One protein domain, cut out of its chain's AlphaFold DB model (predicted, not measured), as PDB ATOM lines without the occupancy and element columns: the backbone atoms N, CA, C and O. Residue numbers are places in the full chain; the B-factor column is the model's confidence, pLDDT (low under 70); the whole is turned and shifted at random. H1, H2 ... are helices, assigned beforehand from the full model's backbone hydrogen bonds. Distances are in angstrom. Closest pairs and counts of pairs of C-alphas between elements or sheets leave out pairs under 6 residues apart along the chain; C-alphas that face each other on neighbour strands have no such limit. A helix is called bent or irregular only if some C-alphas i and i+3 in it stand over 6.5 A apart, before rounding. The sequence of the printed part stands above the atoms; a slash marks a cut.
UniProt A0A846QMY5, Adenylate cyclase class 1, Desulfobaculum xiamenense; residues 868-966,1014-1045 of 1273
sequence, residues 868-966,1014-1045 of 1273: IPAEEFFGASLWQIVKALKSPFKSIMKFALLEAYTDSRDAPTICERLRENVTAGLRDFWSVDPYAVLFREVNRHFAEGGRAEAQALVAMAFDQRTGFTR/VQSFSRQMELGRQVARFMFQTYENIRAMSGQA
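What this domain is: This is residues 868 to 966 and 1014 to 1045 of the 1273 residues of the protein "Adenylate cyclase class 1" of Desulfobaculum xiamenense (UniProt A0A846QMY5). The longest helix, H7, lies beside the hairpin of H1 and H2 in a bundle of three helices side by side, and a second helical hairpin, H5 and H6, packs steeply across H2. H3 and short H4 pack on H5, while residues 1014 to 1022, of which 1017 to 1022 belong to H7, stick out. The printed part has 131 residues with seven named helices, H1 to H7 in chain order, and no named strand: all helix. It is compact, with a radius of gyration of the C-alphas of 15.3 A and spans of 48 by 45 by 27 A.

Where its parts are: H7, residues 1017 to 1042, runs 37.3 A from C-alpha 1017 at (32.905, 10.887, 49.283) to C-alpha 1042 at (51.745, -7.511, 22.877). H1, residues 870 to 886, is 25.9 A long and begins at (56.552, -4.408, 22.511). H2, residues 888 to 903, 22.3 A, is irregular, but only just: C-alphas 890 and 893 are 6.7 A apart. H5, residues 930 to 944, spans 21.4 A; H6, residues 948 to 962, 21.0 A; H3, residues 910 to 919, 13.8 A; H4 is residues 925 to 928.

How they stand to each other: H7 touches H2 (closest C-alphas Glu 899 and Ile 1038, 6.0 A) at a shallow tilt of 28 degrees, the same way. With residues 1031 to 1042 alone it touches H1, closest at the C-alphas of Ala 870 and Ser 1042, 5.7 A. H2 touches H6 with residues 889 to 896 alone, at a steep tilt of 51 degrees; the closest C-alphas are Phe 889 and Ala 957, 5.1 A. H3 touches H5, closest at the C-alphas of Ile 910 and Leu 934, 6.3 A; H4 and H5 touch only at the corner, closest at the C-alphas of Trp 926 and Ala 932, 5.2 A. Every O i to N i+4 pair is within hydrogen-bond range in H3, H5, H6 and H7, against 12 of 13 in H1 and 10 of 12 in H2; H4 is too short for such a pair.

The domain as a whole: The farthest C-alphas, Val 1014 and Ala 1045, are 48.6 A apart. Residues 967 to 1013 are not printed, and C-alphas 966 and 1014 are 15.4 A apart across this cut. Of the links printed whole, none is long. Mean pLDDT of the printed part is 80.2; residues 924, 963 to 966, 1014 to 1015 and 1042 to 1045 are under 70.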
ATOM      1  N   ILE A 868      61.656   0.824  20.405       88.62
ATOM      2  CA  ILE A 868      61.314   0.135  21.653       88.62
ATOM      3  C   ILE A 868      60.487  -1.123  21.325       88.62
ATOM      4  O   ILE A 868      59.493  -1.017  20.593       88.62
ATOM      5  N   PRO A 869      60.886  -2.306  21.818       83.94
ATOM      6  CA  PRO A 869      60.177  -3.556  21.586       83.94
ATOM      7  C   PRO A 869      58.882  -3.614  22.418       83.94
ATOM      8  O   PRO A 869      58.730  -2.942  23.438       83.94
ATOM      9  N   ALA A 870      57.907  -4.394  21.955       78.94
ATOM     10  CA  ALA A 870      56.552  -4.408  22.511       78.94
ATOM     11  C   ALA A 870      56.491  -4.877  23.965       78.94
ATOM     12  O   ALA A 870      55.683  -4.427  24.774       78.94
ATOM     13  N   GLU A 871      57.360  -5.825  24.258       75.19
ATOM     14  CA  GLU A 871      57.445  -6.566  25.493       75.19
ATOM     15  C   GLU A 871      57.908  -5.655  26.639       75.19
ATOM     16  O   GLU A 871      57.467  -5.831  27.777       75.19
ATOM     17  N   GLU A 872      58.704  -4.618  26.338       82.19
ATOM     18  CA  GLU A 872      59.059  -3.573  27.303       82.19
ATOM     19  C   GLU A 872      57.838  -2.735  27.709       82.19
ATOM     20  O   GLU A 872      57.703  -2.393  28.886       82.19
ATOM     21  N   PHE A 873      56.895  -2.447  26.795       84.62
ATOM     22  CA  PHE A 873      55.652  -1.744  27.154       84.62
ATOM     23  C   PHE A 873      54.773  -2.592  28.077       84.62
ATOM     24  O   PHE A 873      54.205  -2.073  29.042       84.62
ATOM     25  N   PHE A 874      54.686  -3.901  27.815       78.62
ATOM     26  CA  PHE A 874      53.963  -4.828  28.681       78.62
ATOM     27  C   PHE A 874      54.596  -4.899  30.076       78.62
ATOM     28  O   PHE A 874      53.893  -4.694  31.071       78.62
ATOM     29  N   GLY A 875      55.918  -5.087  30.163       75.44
ATOM     30  CA  GLY A 875      56.654  -5.053  31.428       75.44
ATOM     31  C   GLY A 875      56.449  -3.738  32.189       75.44
ATOM     32  O   GLY A 875      56.106  -3.751  33.374       75.44
ATOM     33  N   ALA A 876      56.552  -2.596  31.502       81.06
ATOM     34  CA  ALA A 876      56.303  -1.271  32.075       81.06
ATOM     35  C   ALA A 876      54.877  -1.094  32.600       81.06
ATOM     36  O   ALA A 876      54.670  -0.456  33.637       81.06
ATOM     37  N   SER A 877      53.891  -1.696  31.934       82.31
ATOM     38  CA  SER A 877      52.497  -1.592  32.353       82.31
ATOM     39  C   SER A 877      52.256  -2.242  33.730       82.31
ATOM     40  O   SER A 877      51.622  -1.643  34.604       82.31
ATOM     41  N   LEU A 878      52.852  -3.410  33.991       74.88
ATOM     42  CA  LEU A 878      52.744  -4.101  35.282       74.88
ATOM     43  C   LEU A 878      53.298  -3.246  36.429       74.88
ATOM     44  O   LEU A 878      52.658  -3.083  37.472       74.88
ATOM     45  N   TRP A 879      54.462  -2.636  36.211       75.31
ATOM     46  CA  TRP A 879      55.103  -1.761  37.190       75.31
ATOM     47  C   TRP A 879      54.302  -0.489  37.456       75.31
ATOM     48  O   TRP A 879      54.150  -0.067  38.608       75.31
ATOM     49  N   GLN A 880      53.738   0.114  36.412       81.38
ATOM     50  CA  GLN A 880      52.975   1.345  36.558       81.38
ATOM     51  C   GLN A 880      51.668   1.136  37.337       81.38
ATOM     52  O   GLN A 880      51.281   2.028  38.102       81.38
ATOM     53  N   ILE A 881      51.030  -0.037  37.219       77.38
ATOM     54  CA  ILE A 881      49.865  -0.419  38.037       77.38
ATOM     55  C   ILE A 881      50.243  -0.489  39.520       77.38
ATOM     56  O   ILE A 881      49.537   0.065  40.364       77.38
ATOM     57  N   VAL A 882      51.381  -1.102  39.858       75.12
ATOM     58  CA  VAL A 882      51.844  -1.173  41.254       75.12
ATOM     59  C   VAL A 882      52.170   0.219  41.799       75.12
ATOM     60  O   VAL A 882      51.747   0.556  42.907       75.12
ATOM     61  N   LYS A 883      52.830   1.078  41.011       77.94
ATOM     62  CA  LYS A 883      53.071   2.484  41.388       77.94
ATOM     63  C   LYS A 883      51.762   3.275  41.535       77.94
ATOM     64  O   LYS A 883      51.658   4.148  42.400       77.94
ATOM     65  N   ALA A 884      50.731   2.946  40.748       77.25
ATOM     66  CA  ALA A 884      49.418   3.588  40.825       77.25
ATOM     67  C   ALA A 884      48.700   3.334  42.155       77.25
ATOM     68  O   ALA A 884      47.941   4.199  42.583       77.25
ATOM     69  N   LEU A 885      48.947   2.204  42.830       73.00
ATOM     70  CA  LEU A 885      48.348   1.911  44.140       73.00
ATOM     71  C   LEU A 885      48.706   2.972  45.188       73.00
ATOM     72  O   LEU A 885      47.846   3.389  45.961       73.00
ATOM     73  N   LYS A 886      49.961   3.440  45.168       73.81
ATOM     74  CA  LYS A 886      50.434   4.522  46.040       73.81
ATOM     75  C   LYS A 886      50.057   5.896  45.497       73.81
ATOM     76  O   LYS A 886      49.716   6.790  46.264       73.81
ATOM     77  N   SER A 887      50.150   6.079  44.178       76.88
ATOM     78  CA  SER A 887      50.064   7.403  43.568       76.88
ATOM     79  C   SER A 887      49.353   7.393  42.201       76.88
ATOM     80  O   SER A 887      49.991   7.603  41.164       76.88
ATOM     81  N   PRO A 888      48.020   7.210  42.165       76.88
ATOM     82  CA  PRO A 888      47.260   6.920  40.943       76.88
ATOM     83  C   PRO A 888      47.411   7.980  39.856       76.88
ATOM     84  O   PRO A 888      47.740   7.664  38.718       76.88
ATOM     85  N   PHE A 889      47.238   9.254  40.209       76.31
ATOM     86  CA  PHE A 889      47.308  10.359  39.250       76.31
ATOM     87  C   PHE A 889      48.712  10.578  38.685       76.31
ATOM     88  O   PHE A 889      48.854  11.062  37.564       76.31
ATOM     89  N   LYS A 890      49.759  10.173  39.422       77.00
ATOM     90  CA  LYS A 890      51.127  10.153  38.888       77.00
ATOM     91  C   LYS A 890      51.269   9.097  37.791       77.00
ATOM     92  O   LYS A 890      51.956   9.348  36.806       77.00
ATOM     93  N   SER A 891      50.586   7.965  37.958       85.62
ATOM     94  CA  SER A 891      50.631   6.829  37.045       85.62
ATOM     95  C   SER A 891      49.764   6.971  35.805       85.62
ATOM     96  O   SER A 891      50.186   6.488  34.763       85.62
ATOM     97  N   ILE A 892      48.603   7.637  35.882       88.75
ATOM     98  CA  ILE A 892      47.653   7.735  34.753       88.75
ATOM     99  C   ILE A 892      48.354   8.203  33.476       88.75
ATOM    100  O   ILE A 892      48.233   7.542  32.456       88.75
ATOM    101  N   MET A 893      49.136   9.286  33.534       87.88
ATOM    102  CA  MET A 893      49.811   9.849  32.355       87.88
ATOM    103  C   MET A 893      50.859   8.902  31.756       87.88
ATOM    104  O   MET A 893      50.925   8.751  30.541       87.88
ATOM    105  N   LYS A 894      51.669   8.250  32.602       88.56
ATOM    106  CA  LYS A 894      52.678   7.279  32.149       88.56
ATOM    107  C   LYS A 894      52.011   6.042  31.548       88.56
ATOM    108  O   LYS A 894      52.441   5.543  30.522       88.56
ATOM    109  N   PHE A 895      50.920   5.591  32.152       88.81
ATOM    110  CA  PHE A 895      50.176   4.424  31.695       88.81
ATOM    111  C   PHE A 895      49.459   4.665  30.366       88.81
ATOM    112  O   PHE A 895      49.515   3.855  29.448       88.81
ATOM    113  N   ALA A 896      48.856   5.841  30.253       91.12
ATOM    114  CA  ALA A 896      48.252   6.361  29.045       91.12
ATOM    115  C   ALA A 896      49.261   6.474  27.885       91.12
ATOM    116  O   ALA A 896      48.931   6.173  26.741       91.12
ATOM    117  N   LEU A 897      50.502   6.868  28.190       92.12
ATOM    118  CA  LEU A 897      51.593   6.899  27.221       92.12
ATOM    119  C   LEU A 897      51.955   5.499  26.702       92.12
ATOM    120  O   LEU A 897      52.135   5.338  25.498       92.12
ATOM    121  N   LEU A 898      52.036   4.496  27.585       91.31
ATOM    122  CA  LEU A 898      52.330   3.113  27.183       91.31
ATOM    123  C   LEU A 898      51.271   2.565  26.216       91.31
ATOM    124  O   LEU A 898      51.623   1.908  25.237       91.31
ATOM    125  N   GLU A 899      49.988   2.868  26.445       90.00
ATOM    126  CA  GLU A 899      48.914   2.497  25.512       90.00
ATOM    127  C   GLU A 899      49.107   3.159  24.146       90.00
ATOM    128  O   GLU A 899      49.117   2.471  23.126       90.00
ATOM    129  N   ALA A 900      49.344   4.475  24.131       89.94
ATOM    130  CA  ALA A 900      49.533   5.234  22.898       89.94
ATOM    131  C   ALA A 900      50.732   4.723  22.075       89.94
ATOM    132  O   ALA A 900      50.641   4.609  20.853       89.94
ATOM    133  N   TYR A 901      51.839   4.371  22.735       90.31
ATOM    134  CA  TYR A 901      52.997   3.750  22.082       90.31
ATOM    135  C   TYR A 901      52.702   2.353  21.537       90.31
ATOM    136  O   TYR A 901      53.205   1.988  20.475       90.31
ATOM    137  N   THR A 902      51.878   1.579  22.243       87.94
ATOM    138  CA  THR A 902      51.516   0.224  21.814       87.94
ATOM    139  C   THR A 902      50.620   0.253  20.572       87.94
ATOM    140  O   THR A 902      50.823  -0.554  19.665       87.94
ATOM    141  N   ASP A 903      49.675   1.196  20.502       84.81
ATOM    142  CA  ASP A 903      48.738   1.346  19.380       84.81
ATOM    143  C   ASP A 903      49.374   1.981  18.140       84.81
ATOM    144  O   ASP A 903      49.171   1.533  17.015       84.81
ATOM    145  N   SER A 904      50.226   2.988  18.333       80.31
ATOM    146  CA  SER A 904      50.897   3.708  17.248       80.31
ATOM    147  C   SER A 904      52.370   3.318  17.133       80.31
ATOM    148  O   SER A 904      53.257   4.167  17.165       80.31
ATOM    149  N   ARG A 905      52.641   2.021  16.972       74.31
ATOM    150  CA  ARG A 905      53.997   1.442  17.006       74.31
ATOM    151  C   ARG A 905      54.989   1.996  15.975       74.31
ATOM    152  O   ARG A 905      56.193   1.810  16.153       74.31
ATOM    153  N   ASP A 906      54.495   2.574  14.883       76.75
ATOM    154  CA  ASP A 906      55.303   3.193  13.822       76.75
ATOM    155  C   ASP A 906      55.355   4.727  13.940       76.75
ATOM    156  O   ASP A 906      56.060   5.389  13.175       76.75
ATOM    157  N   ALA A 907      54.619   5.314  14.889       82.38
ATOM    158  CA  ALA A 907      54.677   6.741  15.154       82.38
ATOM    159  C   ALA A 907      55.941   7.102  15.958       82.38
ATOM    160  O   ALA A 907      56.443   6.284  16.734       82.38
ATOM    161  N   PRO A 908      56.453   8.339  15.817       86.19
ATOM    162  CA  PRO A 908      57.560   8.818  16.633       86.19
ATOM    163  C   PRO A 908      57.220   8.767  18.126       86.19
ATOM    164  O   PRO A 908      56.114   9.136  18.533       86.19
ATOM    165  N   THR A 909      58.194   8.376  18.946       92.19
ATOM    166  CA  THR A 909      58.102   8.506  20.405       92.19
ATOM    167  C   THR A 909      58.017   9.982  20.811       92.19
ATOM    168  O   THR A 909      58.340  10.891  20.043       92.19
ATOM    169  N   ILE A 910      57.605  10.252  22.049       93.31
ATOM    170  CA  ILE A 910      57.537  11.608  22.602       93.31
ATOM    171  C   ILE A 910      58.917  12.264  22.623       93.31
ATOM    172  O   ILE A 910      59.008  13.448  22.302       93.31
ATOM    173  N   CYS A 911      59.992  11.536  22.954       94.00
ATOM    174  CA  CYS A 911      61.338  12.105  22.872       94.00
ATOM    175  C   CYS A 911      61.694  12.531  21.434       94.00
ATOM    176  O   CYS A 911      62.197  13.636  21.250       94.00
ATOM    177  N   GLU A 912      61.371  11.733  20.407       93.38
ATOM    178  CA  GLU A 912      61.594  12.111  19.003       93.38
ATOM    179  C   GLU A 912      60.708  13.295  18.589       93.38
ATOM    180  O   GLU A 912      61.195  14.223  17.950       93.38
ATOM    181  N   ARG A 913      59.450  13.365  19.044       92.19
ATOM    182  CA  ARG A 913      58.589  14.543  18.823       92.19
ATOM    183  C   ARG A 913      59.166  15.808  19.470       92.19
ATOM    184  O   ARG A 913      59.149  16.881  18.870       92.19
ATOM    185  N   LEU A 914      59.675  15.709  20.697       93.31
ATOM    186  CA  LEU A 914      60.347  16.825  21.369       93.31
ATOM    187  C   LEU A 914      61.602  17.237  20.617       93.31
ATOM    188  O   LEU A 914      61.852  18.428  20.445       93.31
ATOM    189  N   ARG A 915      62.370  16.263  20.136       94.00
ATOM    190  CA  ARG A 915      63.544  16.509  19.317       94.00
ATOM    191  C   ARG A 915      63.195  17.238  18.033       94.00
ATOM    192  O   ARG A 915      63.837  18.244  17.748       94.00
ATOM    193  N   GLU A 916      62.169  16.803  17.305       91.12
ATOM    194  CA  GLU A 916      61.621  17.505  16.135       91.12
ATOM    195  C   GLU A 916      61.322  18.971  16.469       91.12
ATOM    196  O   GLU A 916      61.833  19.878  15.814       91.12
ATOM    197  N   ASN A 917      60.570  19.213  17.543       88.50
ATOM    198  CA  ASN A 917      60.126  20.553  17.920       88.50
ATOM    199  C   ASN A 917      61.286  21.461  18.360       88.50
ATOM    200  O   ASN A 917      61.414  22.595  17.893       88.50
ATOM    201  N   VAL A 918      62.157  20.967  19.243       89.75
ATOM    202  CA  VAL A 918      63.302  21.723  19.768       89.75
ATOM    203  C   VAL A 918      64.320  21.985  18.664       89.75
ATOM    204  O   VAL A 918      64.756  23.121  18.505       89.75
ATOM    205  N   THR A 919      64.676  20.988  17.848       88.94
ATOM    206  CA  THR A 919      65.643  21.183  16.750       88.94
ATOM    207  C   THR A 919      65.103  22.090  15.645       88.94
ATOM    208  O   THR A 919      65.889  22.838  15.058       88.94
ATOM    209  N   ALA A 920      63.781  22.133  15.440       82.31
ATOM    210  CA  ALA A 920      63.118  23.125  14.592       82.31
ATOM    211  C   ALA A 920      63.158  24.555  15.168       82.31
ATOM    212  O   ALA A 920      62.869  25.514  14.454       82.31
ATOM    213  N   GLY A 921      63.559  24.721  16.432       77.69
ATOM    214  CA  GLY A 921      63.652  26.014  17.102       77.69
ATOM    215  C   GLY A 921      62.332  26.503  17.697       77.69
ATOM    216  O   GLY A 921      62.239  27.690  18.021       77.69
ATOM    217  N   LEU A 922      61.332  25.622  17.860       76.88
ATOM    218  CA  LEU A 922      60.110  25.950  18.595       76.88
ATOM    219  C   LEU A 922      60.450  26.303  20.048       76.88
ATOM    220  O   LEU A 922      61.450  25.856  20.619       76.88
ATOM    221  N   ARG A 923      59.638  27.177  20.637       71.94
ATOM    222  CA  ARG A 923      59.875  27.727  21.982       71.94
ATOM    223  C   ARG A 923      58.635  27.703  22.854       71.94
ATOM    224  O   ARG A 923      58.766  27.899  24.057       71.94
ATOM    225  N   ASP A 924      57.465  27.492  22.257       68.62
ATOM    226  CA  ASP A 924      56.221  27.444  22.995       68.62
ATOM    227  C   ASP A 924      56.173  26.197  23.866       68.62
ATOM    228  O   ASP A 924      56.505  25.079  23.463       68.62
ATOM    229  N   PHE A 925      55.695  26.425  25.071       71.88
ATOM    230  CA  PHE A 925      55.452  25.426  26.079       71.88
ATOM    231  C   PHE A 925      54.864  24.104  25.553       71.88
ATOM    232  O   PHE A 925      55.405  23.034  25.822       71.88
ATOM    233  N   TRP A 926      53.771  24.173  24.782       76.19
ATOM    234  CA  TRP A 926      53.021  22.998  24.326       76.19
ATOM    235  C   TRP A 926      53.795  22.120  23.348       76.19
ATOM    236  O   TRP A 926      53.431  20.959  23.153       76.19
ATOM    237  N   SER A 927      54.833  22.672  22.728       78.88
ATOM    238  CA  SER A 927      55.655  21.972  21.752       78.88
ATOM    239  C   SER A 927      56.999  21.525  22.319       78.88
ATOM    240  O   SER A 927      57.561  20.568  21.791       78.88
ATOM    241  N   VAL A 928      57.523  22.154  23.376       84.88
ATOM    242  CA  VAL A 928      58.867  21.825  23.895       84.88
ATOM    243  C   VAL A 928      58.925  21.327  25.337       84.88
ATOM    244  O   VAL A 928      59.974  20.832  25.743       84.88
ATOM    245  N   ASP A 929      57.847  21.427  26.121       88.25
ATOM    246  CA  ASP A 929      57.826  20.847  27.467       88.25
ATOM    247  C   ASP A 929      57.518  19.336  27.430       88.25
ATOM    248  O   ASP A 929      56.547  18.915  26.786       88.25
ATOM    249  N   PRO A 930      58.292  18.505  28.157       91.69
ATOM    250  CA  PRO A 930      58.128  17.056  28.137       91.69
ATOM    251  C   PRO A 930      56.734  16.543  28.522       91.69
ATOM    252  O   PRO A 930      56.219  15.618  27.890       91.69
ATOM    253  N   TYR A 931      56.111  17.129  29.547       88.81
ATOM    254  CA  TYR A 931      54.802  16.700  30.046       88.81
ATOM    255  C   TYR A 931      53.654  17.322  29.248       88.81
ATOM    256  O   TYR A 931      52.590  16.710  29.141       88.81
ATOM    257  N   ALA A 932      53.861  18.497  28.653       84.56
ATOM    258  CA  ALA A 932      52.901  19.125  27.751       84.56
ATOM    259  C   ALA A 932      52.744  18.347  26.445       84.56
ATOM    260  O   ALA A 932      51.619  18.041  26.042       84.56
ATOM    261  N   VAL A 933      53.865  17.984  25.811       88.06
ATOM    262  CA  VAL A 933      53.853  17.170  24.590       88.06
ATOM    263  C   VAL A 933      53.264  15.797  24.895       88.06
ATOM    264  O   VAL A 933      52.368  15.360  24.177       88.06
ATOM    265  N   LEU A 934      53.669  15.159  26.001       91.56
ATOM    266  CA  LEU A 934      53.075  13.896  26.452       91.56
ATOM    267  C   LEU A 934      51.552  14.017  26.576       91.56
ATOM    268  O   LEU A 934      50.827  13.222  25.979       91.56
ATOM    269  N   PHE A 935      51.054  15.024  27.301       88.12
ATOM    270  CA  PHE A 935      49.616  15.239  27.447       88.12
ATOM    271  C   PHE A 935      48.923  15.422  26.098       88.12
ATOM    272  O   PHE A 935      47.905  14.782  25.858       88.12
ATOM    273  N   ARG A 936      49.466  16.262  25.213       85.81
ATOM    274  CA  ARG A 936      48.865  16.554  23.908       85.81
ATOM    275  C   ARG A 936      48.723  15.298  23.056       85.81
ATOM    276  O   ARG A 936      47.643  15.055  22.521       85.81
ATOM    277  N   GLU A 937      49.790  14.513  22.933       87.69
ATOM    278  CA  GLU A 937      49.792  13.325  22.079       87.69
ATOM    279  C   GLU A 937      48.862  12.239  22.647       87.69
ATOM    280  O   GLU A 937      48.052  11.681  21.912       87.69
ATOM    281  N   VAL A 938      48.891  12.010  23.964       90.00
ATOM    282  CA  VAL A 938      48.019  11.032  24.636       90.00
ATOM    283  C   VAL A 938      46.547  11.467  24.613       90.00
ATOM    284  O   VAL A 938      45.652  10.663  24.352       90.00
ATOM    285  N   ASN A 939      46.265  12.748  24.857       85.88
ATOM    286  CA  ASN A 939      44.912  13.295  24.797       85.88
ATOM    287  C   ASN A 939      44.339  13.216  23.375       85.88
ATOM    288  O   ASN A 939      43.159  12.906  23.219       85.88
ATOM    289  N   ARG A 940      45.165  13.462  22.346       84.00
ATOM    290  CA  ARG A 940      44.781  13.277  20.940       84.00
ATOM    291  C   ARG A 940      44.476  11.808  20.643       84.00
ATOM    292  O   ARG A 940      43.413  11.531  20.104       84.00
ATOM    293  N   HIS A 941      45.345  10.891  21.070       89.19
ATOM    294  CA  HIS A 941      45.159   9.450  20.886       89.19
ATOM    295  C   HIS A 941      43.805   8.959  21.437       89.19
ATOM    296  O   HIS A 941      43.032   8.336  20.712       89.19
ATOM    297  N   PHE A 942      43.435   9.319  22.675       86.81
ATOM    298  CA  PHE A 942      42.126   8.920  23.218       86.81
ATOM    299  C   PHE A 942      40.932   9.646  22.590       86.81
ATOM    300  O   PHE A 942      39.837   9.077  22.556       86.81
ATOM    301  N   ALA A 943      41.119  10.878  22.106       80.88
ATOM    302  CA  ALA A 943      40.079  11.605  21.381       80.88
ATOM    303  C   ALA A 943      39.766  10.933  20.035       80.88
ATOM    304  O   ALA A 943      38.600  10.704  19.721       80.88
ATOM    305  N   GLU A 944      40.804  10.586  19.271       87.19
ATOM    306  CA  GLU A 944      40.701   9.902  17.976       87.19
ATOM    307  C   GLU A 944      40.177   8.467  18.137       87.19
ATOM    308  O   GLU A 944      39.335   8.030  17.357       87.19
ATOM    309  N   GLY A 945      40.585   7.771  19.204       85.06
ATOM    310  CA  GLY A 945      40.089   6.437  19.562       85.06
ATOM    311  C   GLY A 945      38.685   6.407  20.188       85.06
ATOM    312  O   GLY A 945      38.209   5.338  20.569       85.06
ATOM    313  N   GLY A 946      38.015   7.554  20.355       84.56
ATOM    314  CA  GLY A 946      36.645   7.629  20.884       84.56
ATOM    315  C   GLY A 946      36.484   7.269  22.372       84.56
ATOM    316  O   GLY A 946      35.362   7.055  22.836       84.56
ATOM    317  N   ARG A 947      37.570   7.220  23.159       86.00
ATOM    318  CA  ARG A 947      37.554   6.857  24.592       86.00
ATOM    319  C   ARG A 947      37.426   8.092  25.494       86.00
ATOM    320  O   ARG A 947      38.329   8.418  26.263       86.00
ATOM    321  N   ALA A 948      36.273   8.762  25.442       80.19
ATOM    322  CA  ALA A 948      36.036  10.033  26.142       80.19
ATOM    323  C   ALA A 948      36.271   9.989  27.671       80.19
ATOM    324  O   ALA A 948      36.763  10.958  28.246       80.19
ATOM    325  N   GLU A 949      35.955   8.872  28.340       82.12
ATOM    326  CA  GLU A 949      36.183   8.719  29.789       82.12
ATOM    327  C   GLU A 949      37.686   8.655  30.122       82.12
ATOM    328  O   GLU A 949      38.147   9.331  31.040       82.12
ATOM    329  N   ALA A 950      38.476   7.922  29.325       86.44
ATOM    330  CA  ALA A 950      39.933   7.857  29.467       86.44
ATOM    331  C   ALA A 950      40.581   9.220  29.185       86.44
ATOM    332  O   ALA A 950      41.415   9.685  29.960       86.44
ATOM    333  N   GLN A 951      40.128   9.901  28.129       84.12
ATOM    334  CA  GLN A 951      40.565  11.254  27.801       84.12
ATOM    335  C   GLN A 951      40.337  12.227  28.972       84.12
ATOM    336  O   GLN A 951      41.232  12.990  29.340       84.12
ATOM    337  N   ALA A 952      39.159  12.180  29.599       78.38
ATOM    338  CA  ALA A 952      38.836  13.026  30.744       78.38
ATOM    339  C   ALA A 952      39.711  12.724  31.974       78.38
ATOM    340  O   ALA A 952      40.134  13.653  32.665       78.38
ATOM    341  N   LEU A 953      40.022  11.448  32.231       84.25
ATOM    342  CA  LEU A 953      40.932  11.045  33.308       84.25
ATOM    343  C   LEU A 953      42.361  11.540  33.068       84.25
ATOM    344  O   LEU A 953      42.985  12.043  34.001       84.25
ATOM    345  N   VAL A 954      42.865  11.442  31.835       83.56
ATOM    346  CA  VAL A 954      44.181  11.969  31.438       83.56
ATOM    347  C   VAL A 954      44.230  13.487  31.629       83.56
ATOM    348  O   VAL A 954      45.161  13.993  32.250       83.56
ATOM    349  N   ALA A 955      43.202  14.217  31.186       78.25
ATOM    350  CA  ALA A 955      43.100  15.663  31.401       78.25
ATOM    351  C   ALA A 955      43.084  16.033  32.888       78.25
ATOM    352  O   ALA A 955      43.821  16.916  33.319       78.25
ATOM    353  N   MET A 956      42.312  15.313  33.701       78.06
ATOM    354  CA  MET A 956      42.289  15.543  35.142       78.06
ATOM    355  C   MET A 956      43.631  15.197  35.809       78.06
ATOM    356  O   MET A 956      44.056  15.909  36.719       78.06
ATOM    357  N   ALA A 957      44.309  14.128  35.384       81.75
ATOM    358  CA  ALA A 957      45.627  13.768  35.900       81.75
ATOM    359  C   ALA A 957      46.664  14.849  35.570       81.75
ATOM    360  O   ALA A 957      47.423  15.257  36.451       81.75
ATOM    361  N   PHE A 958      46.651  15.363  34.338       79.75
ATOM    362  CA  PHE A 958      47.466  16.505  33.938       79.75
ATOM    363  C   PHE A 958      47.155  17.737  34.799       79.75
ATOM    364  O   PHE A 958      48.068  18.309  35.394       79.75
ATOM    365  N   ASP A 959      45.879  18.091  34.966       71.88
ATOM    366  CA  ASP A 959      45.448  19.237  35.775       71.88
ATOM    367  C   ASP A 959      45.909  19.137  37.236       71.88
ATOM    368  O   ASP A 959      46.377  20.120  37.809       71.88
ATOM    369  N   GLN A 960      45.798  17.958  37.855       73.38
ATOM    370  CA  GLN A 960      46.233  17.750  39.238       73.38
ATOM    371  C   GLN A 960      47.749  17.837  39.399       73.38
ATOM    372  O   GLN A 960      48.228  18.343  40.412       73.38
ATOM    373  N   ARG A 961      48.504  17.327  38.422       74.38
ATOM    374  CA  ARG A 961      49.972  17.320  38.463       74.38
ATOM    375  C   ARG A 961      50.561  18.702  38.263       74.38
ATOM    376  O   ARG A 961      51.560  19.035  38.885       74.38
ATOM    377  N   THR A 962      49.932  19.479  37.397       71.19
ATOM    378  CA  THR A 962      50.439  20.778  36.968       71.19
ATOM    379  C   THR A 962      49.828  21.935  37.771       71.19
ATOM    380  O   THR A 962      50.436  22.995  37.895       71.19
ATOM    381  N   GLY A 963      48.630  21.755  38.343       60.94
ATOM    382  CA  GLY A 963      47.910  22.778  39.112       60.94
ATOM    383  C   GLY A 963      47.165  23.821  38.264       60.94
ATOM    384  O   GLY A 963      46.723  24.837  38.798       60.94
ATOM    385  N   PHE A 964      46.994  23.584  36.958       55.28
ATOM    386  CA  PHE A 964      46.600  24.610  35.974       55.28
ATOM    387  C   PHE A 964      45.166  25.115  36.099       55.28
ATOM    388  O   PHE A 964      44.869  26.255  35.750       55.28
ATOM    389  N   THR A 965      44.258  24.307  36.638       40.94
ATOM    390  CA  THR A 965      42.830  24.651  36.746       40.94
ATOM    391  C   THR A 965      42.487  25.633  37.861       40.94
ATOM    392  O   THR A 965      41.342  26.081  37.928       40.94
ATOM    393  N   ARG A 966      43.461  26.012  38.700       34.97
ATOM    394  CA  ARG A 966      43.350  27.121  39.664       34.97
ATOM    395  C   ARG A 966      43.705  28.483  39.071       34.97
ATOM    396  O   ARG A 966      43.655  29.475  39.792       34.97
ATOM    397  N   VAL A1014      33.834  21.689  49.310       52.34
ATOM    398  CA  VAL A1014      34.052  20.335  49.858       52.34
ATOM    399  C   VAL A1014      33.674  19.267  48.819       52.34
ATOM    400  O   VAL A1014      32.624  19.361  48.177       52.34
ATOM    401  N   GLN A1015      34.539  18.264  48.614       63.12
ATOM    402  CA  GLN A1015      34.273  17.139  47.704       63.12
ATOM    403  C   GLN A1015      33.458  16.033  48.389       63.12
ATOM    404  O   GLN A1015      33.743  15.665  49.524       63.12
ATOM    405  N   SER A1016      32.478  15.481  47.670       73.25
ATOM    406  CA  SER A1016      31.657  14.344  48.116       73.25
ATOM    407  C   SER A1016      32.451  13.033  48.109       73.25
ATOM    408  O   SER A1016      33.124  12.730  47.120       73.25
ATOM    409  N   PHE A1017      32.320  12.225  49.163       78.88
ATOM    410  CA  PHE A1017      32.905  10.887  49.283       78.88
ATOM    411  C   PHE A1017      32.398   9.946  48.188       78.88
ATOM    412  O   PHE A1017      33.186   9.241  47.558       78.88
ATOM    413  N   SER A1018      31.099  10.008  47.873       75.38
ATOM    414  CA  SER A1018      30.496   9.192  46.807       75.38
ATOM    415  C   SER A1018      31.145   9.432  45.434       75.38
ATOM    416  O   SER A1018      31.373   8.492  44.669       75.38
ATOM    417  N   ARG A1019      31.524  10.683  45.138       72.69
ATOM    418  CA  ARG A1019      32.222  11.044  43.896       72.69
ATOM    419  C   ARG A1019      33.682  10.619  43.897       72.69
ATOM    420  O   ARG A1019      34.172  10.226  42.846       72.69
ATOM    421  N   GLN A1020      34.378  10.691  45.033       75.19
ATOM    422  CA  GLN A1020      35.760  10.210  45.106       75.19
ATOM    423  C   GLN A1020      35.835   8.683  44.965       75.19
ATOM    424  O   GLN A1020      36.716   8.181  44.272       75.19
ATOM    425  N   MET A1021      34.862   7.954  45.521       78.00
ATOM    426  CA  MET A1021      34.698   6.516  45.286       78.00
ATOM    427  C   MET A1021      34.459   6.204  43.805       78.00
ATOM    428  O   MET A1021      35.090   5.299  43.259       78.00
ATOM    429  N   GLU A1022      33.575   6.952  43.136       78.25
ATOM    430  CA  GLU A1022      33.348   6.777  41.697       78.25
ATOM    431  C   GLU A1022      34.601   7.111  40.881       78.25
ATOM    432  O   GLU A1022      34.954   6.371  39.968       78.25
ATOM    433  N   LEU A1023      35.340   8.152  41.262       77.69
ATOM    434  CA  LEU A1023      36.616   8.482  40.640       77.69
ATOM    435  C   LEU A1023      37.647   7.360  40.809       77.69
ATOM    436  O   LEU A1023      38.294   6.976  39.839       77.69
ATOM    437  N   GLY A1024      37.767   6.782  42.007       78.50
ATOM    438  CA  GLY A1024      38.629   5.624  42.252       78.50
ATOM    439  C   GLY A1024      38.251   4.425  41.373       78.50
ATOM    440  O   GLY A1024      39.128   3.772  40.806       78.50
ATOM    441  N   ARG A1025      36.947   4.180  41.168       79.12
ATOM    442  CA  ARG A1025      36.453   3.153  40.231       79.12
ATOM    443  C   ARG A1025      36.782   3.481  38.779       79.12
ATOM    444  O   ARG A1025      37.149   2.573  38.042       79.12
ATOM    445  N   GLN A1026      36.666   4.739  38.361       81.88
ATOM    446  CA  GLN A1026      37.053   5.182  37.018       81.88
ATOM    447  C   GLN A1026      38.546   4.970  36.773       81.88
ATOM    448  O   GLN A1026      38.922   4.400  35.753       81.88
ATOM    449  N   VAL A1027      39.393   5.351  37.736       82.94
ATOM    450  CA  VAL A1027      40.839   5.108  37.673       82.94
ATOM    451  C   VAL A1027      41.126   3.611  37.594       82.94
ATOM    452  O   VAL A1027      41.906   3.197  36.743       82.94
ATOM    453  N   ALA A1028      40.464   2.783  38.407       79.44
ATOM    454  CA  ALA A1028      40.628   1.333  38.340       79.44
ATOM    455  C   ALA A1028      40.228   0.769  36.970       79.44
ATOM    456  O   ALA A1028      41.009   0.043  36.360       79.44
ATOM    457  N   ARG A1029      39.047   1.143  36.456       83.06
ATOM    458  CA  ARG A1029      38.573   0.737  35.123       83.06
ATOM    459  C   ARG A1029      39.564   1.142  34.034       83.06
ATOM    460  O   ARG A1029      39.871   0.324  33.174       83.06
ATOM    461  N   PHE A1030      40.096   2.361  34.097       86.44
ATOM    462  CA  PHE A1030      41.127   2.836  33.180       86.44
ATOM    463  C   PHE A1030      42.394   1.975  33.250       86.44
ATOM    464  O   PHE A1030      42.809   1.443  32.227       86.44
ATOM    465  N   MET A1031      42.956   1.766  34.447       83.00
ATOM    466  CA  MET A1031      44.183   0.978  34.625       83.00
ATOM    467  C   MET A1031      44.017  -0.473  34.146       83.00
ATOM    468  O   MET A1031      44.895  -1.011  33.482       83.00
ATOM    469  N   PHE A1032      42.888  -1.123  34.427       78.50
ATOM    470  CA  PHE A1032      42.674  -2.497  33.967       78.50
ATOM    471  C   PHE A1032      42.415  -2.587  32.470       78.50
ATOM    472  O   PHE A1032      42.988  -3.447  31.808       78.50
ATOM    473  N   GLN A1033      41.590  -1.694  31.920       83.19
ATOM    474  CA  GLN A1033      41.303  -1.719  30.491       83.19
ATOM    475  C   GLN A1033      42.562  -1.435  29.673       83.19
ATOM    476  O   GLN A1033      42.829  -2.127  28.697       83.19
ATOM    477  N   THR A1034      43.350  -0.441  30.077       84.62
ATOM    478  CA  THR A1034      44.596  -0.098  29.397       84.62
ATOM    479  C   THR A1034      45.639  -1.213  29.533       84.62
ATOM    480  O   THR A1034      46.289  -1.545  28.546       84.62
ATOM    481  N   TYR A1035      45.749  -1.864  30.700       83.31
ATOM    482  CA  TYR A1035      46.587  -3.057  30.866       83.31
ATOM    483  C   TYR A1035      46.197  -4.182  29.901       83.31
ATOM    484  O   TYR A1035      47.051  -4.708  29.189       83.31
ATOM    485  N   GLU A1036      44.911  -4.541  29.854       80.31
ATOM    486  CA  GLU A1036      44.426  -5.611  28.980       80.31
ATOM    487  C   GLU A1036      44.596  -5.255  27.498       80.31
ATOM    488  O   GLU A1036      44.952  -6.125  26.709       80.31
ATOM    489  N   ASN A1037      44.437  -3.982  27.121       83.38
ATOM    490  CA  ASN A1037      44.728  -3.515  25.764       83.38
ATOM    491  C   ASN A1037      46.209  -3.729  25.413       83.38
ATOM    492  O   ASN A1037      46.513  -4.374  24.410       83.38
ATOM    493  N   ILE A1038      47.134  -3.263  26.264       83.81
ATOM    494  CA  ILE A1038      48.582  -3.439  26.053       83.81
ATOM    495  C   ILE A1038      48.926  -4.931  25.958       83.81
ATOM    496  O   ILE A1038      49.645  -5.348  25.048       83.81
ATOM    497  N   ARG A1039      48.372  -5.756  26.853       78.31
ATOM    498  CA  ARG A1039      48.568  -7.211  26.866       78.31
ATOM    499  C   ARG A1039      48.061  -7.876  25.586       78.31
ATOM    500  O   ARG A1039      48.781  -8.677  24.996       78.31
ATOM    501  N   ALA A1040      46.846  -7.547  25.146       79.12
ATOM    502  CA  ALA A1040      46.250  -8.109  23.935       79.12
ATOM    503  C   ALA A1040      47.082  -7.784  22.685       79.12
ATOM    504  O   ALA A1040      47.249  -8.633  21.813       79.12
ATOM    505  N   MET A1041      47.644  -6.576  22.625       73.94
ATOM    506  CA  MET A1041      48.450  -6.087  21.502       73.94
ATOM    507  C   MET A1041      49.913  -6.540  21.551       73.94
ATOM    508  O   MET A1041      50.619  -6.470  20.543       73.94
ATOM    509  N   SER A1042      50.382  -6.998  22.712       69.81
ATOM    510  CA  SER A1042      51.745  -7.511  22.877       69.81
ATOM    511  C   SER A1042      51.888  -8.961  22.407       69.81
ATOM    512  O   SER A1042      52.984  -9.343  22.016       69.81
ATOM    513  N   GLY A1043      50.795  -9.739  22.343       58.84
ATOM    514  CA  GLY A1043      50.807 -11.138  21.890       58.84
ATOM    515  C   GLY A1043      51.700 -12.058  22.741       58.84
ATOM    516  O   GLY A1043      52.464 -11.606  23.587       58.84
ATOM    517  N   GLN A1044      51.616 -13.378  22.543       50.53
ATOM    518  CA  GLN A1044      52.641 -14.309  23.044       50.53
ATOM    519  C   GLN A1044      53.924 -14.110  22.223       50.53
ATOM    520  O   GLN A1044      54.199 -14.870  21.301       50.53
ATOM    521  N   ALA A1045      54.655 -13.029  22.474       45.00
ATOM    522  CA  ALA A1045      55.922 -12.780  21.812       45.00
ATOM    523  C   ALA A1045      57.028 -13.576  22.521       45.00
ATOM    524  O   ALA A1045      57.360 -13.315  23.679       45.00
TER     525      ALA A1045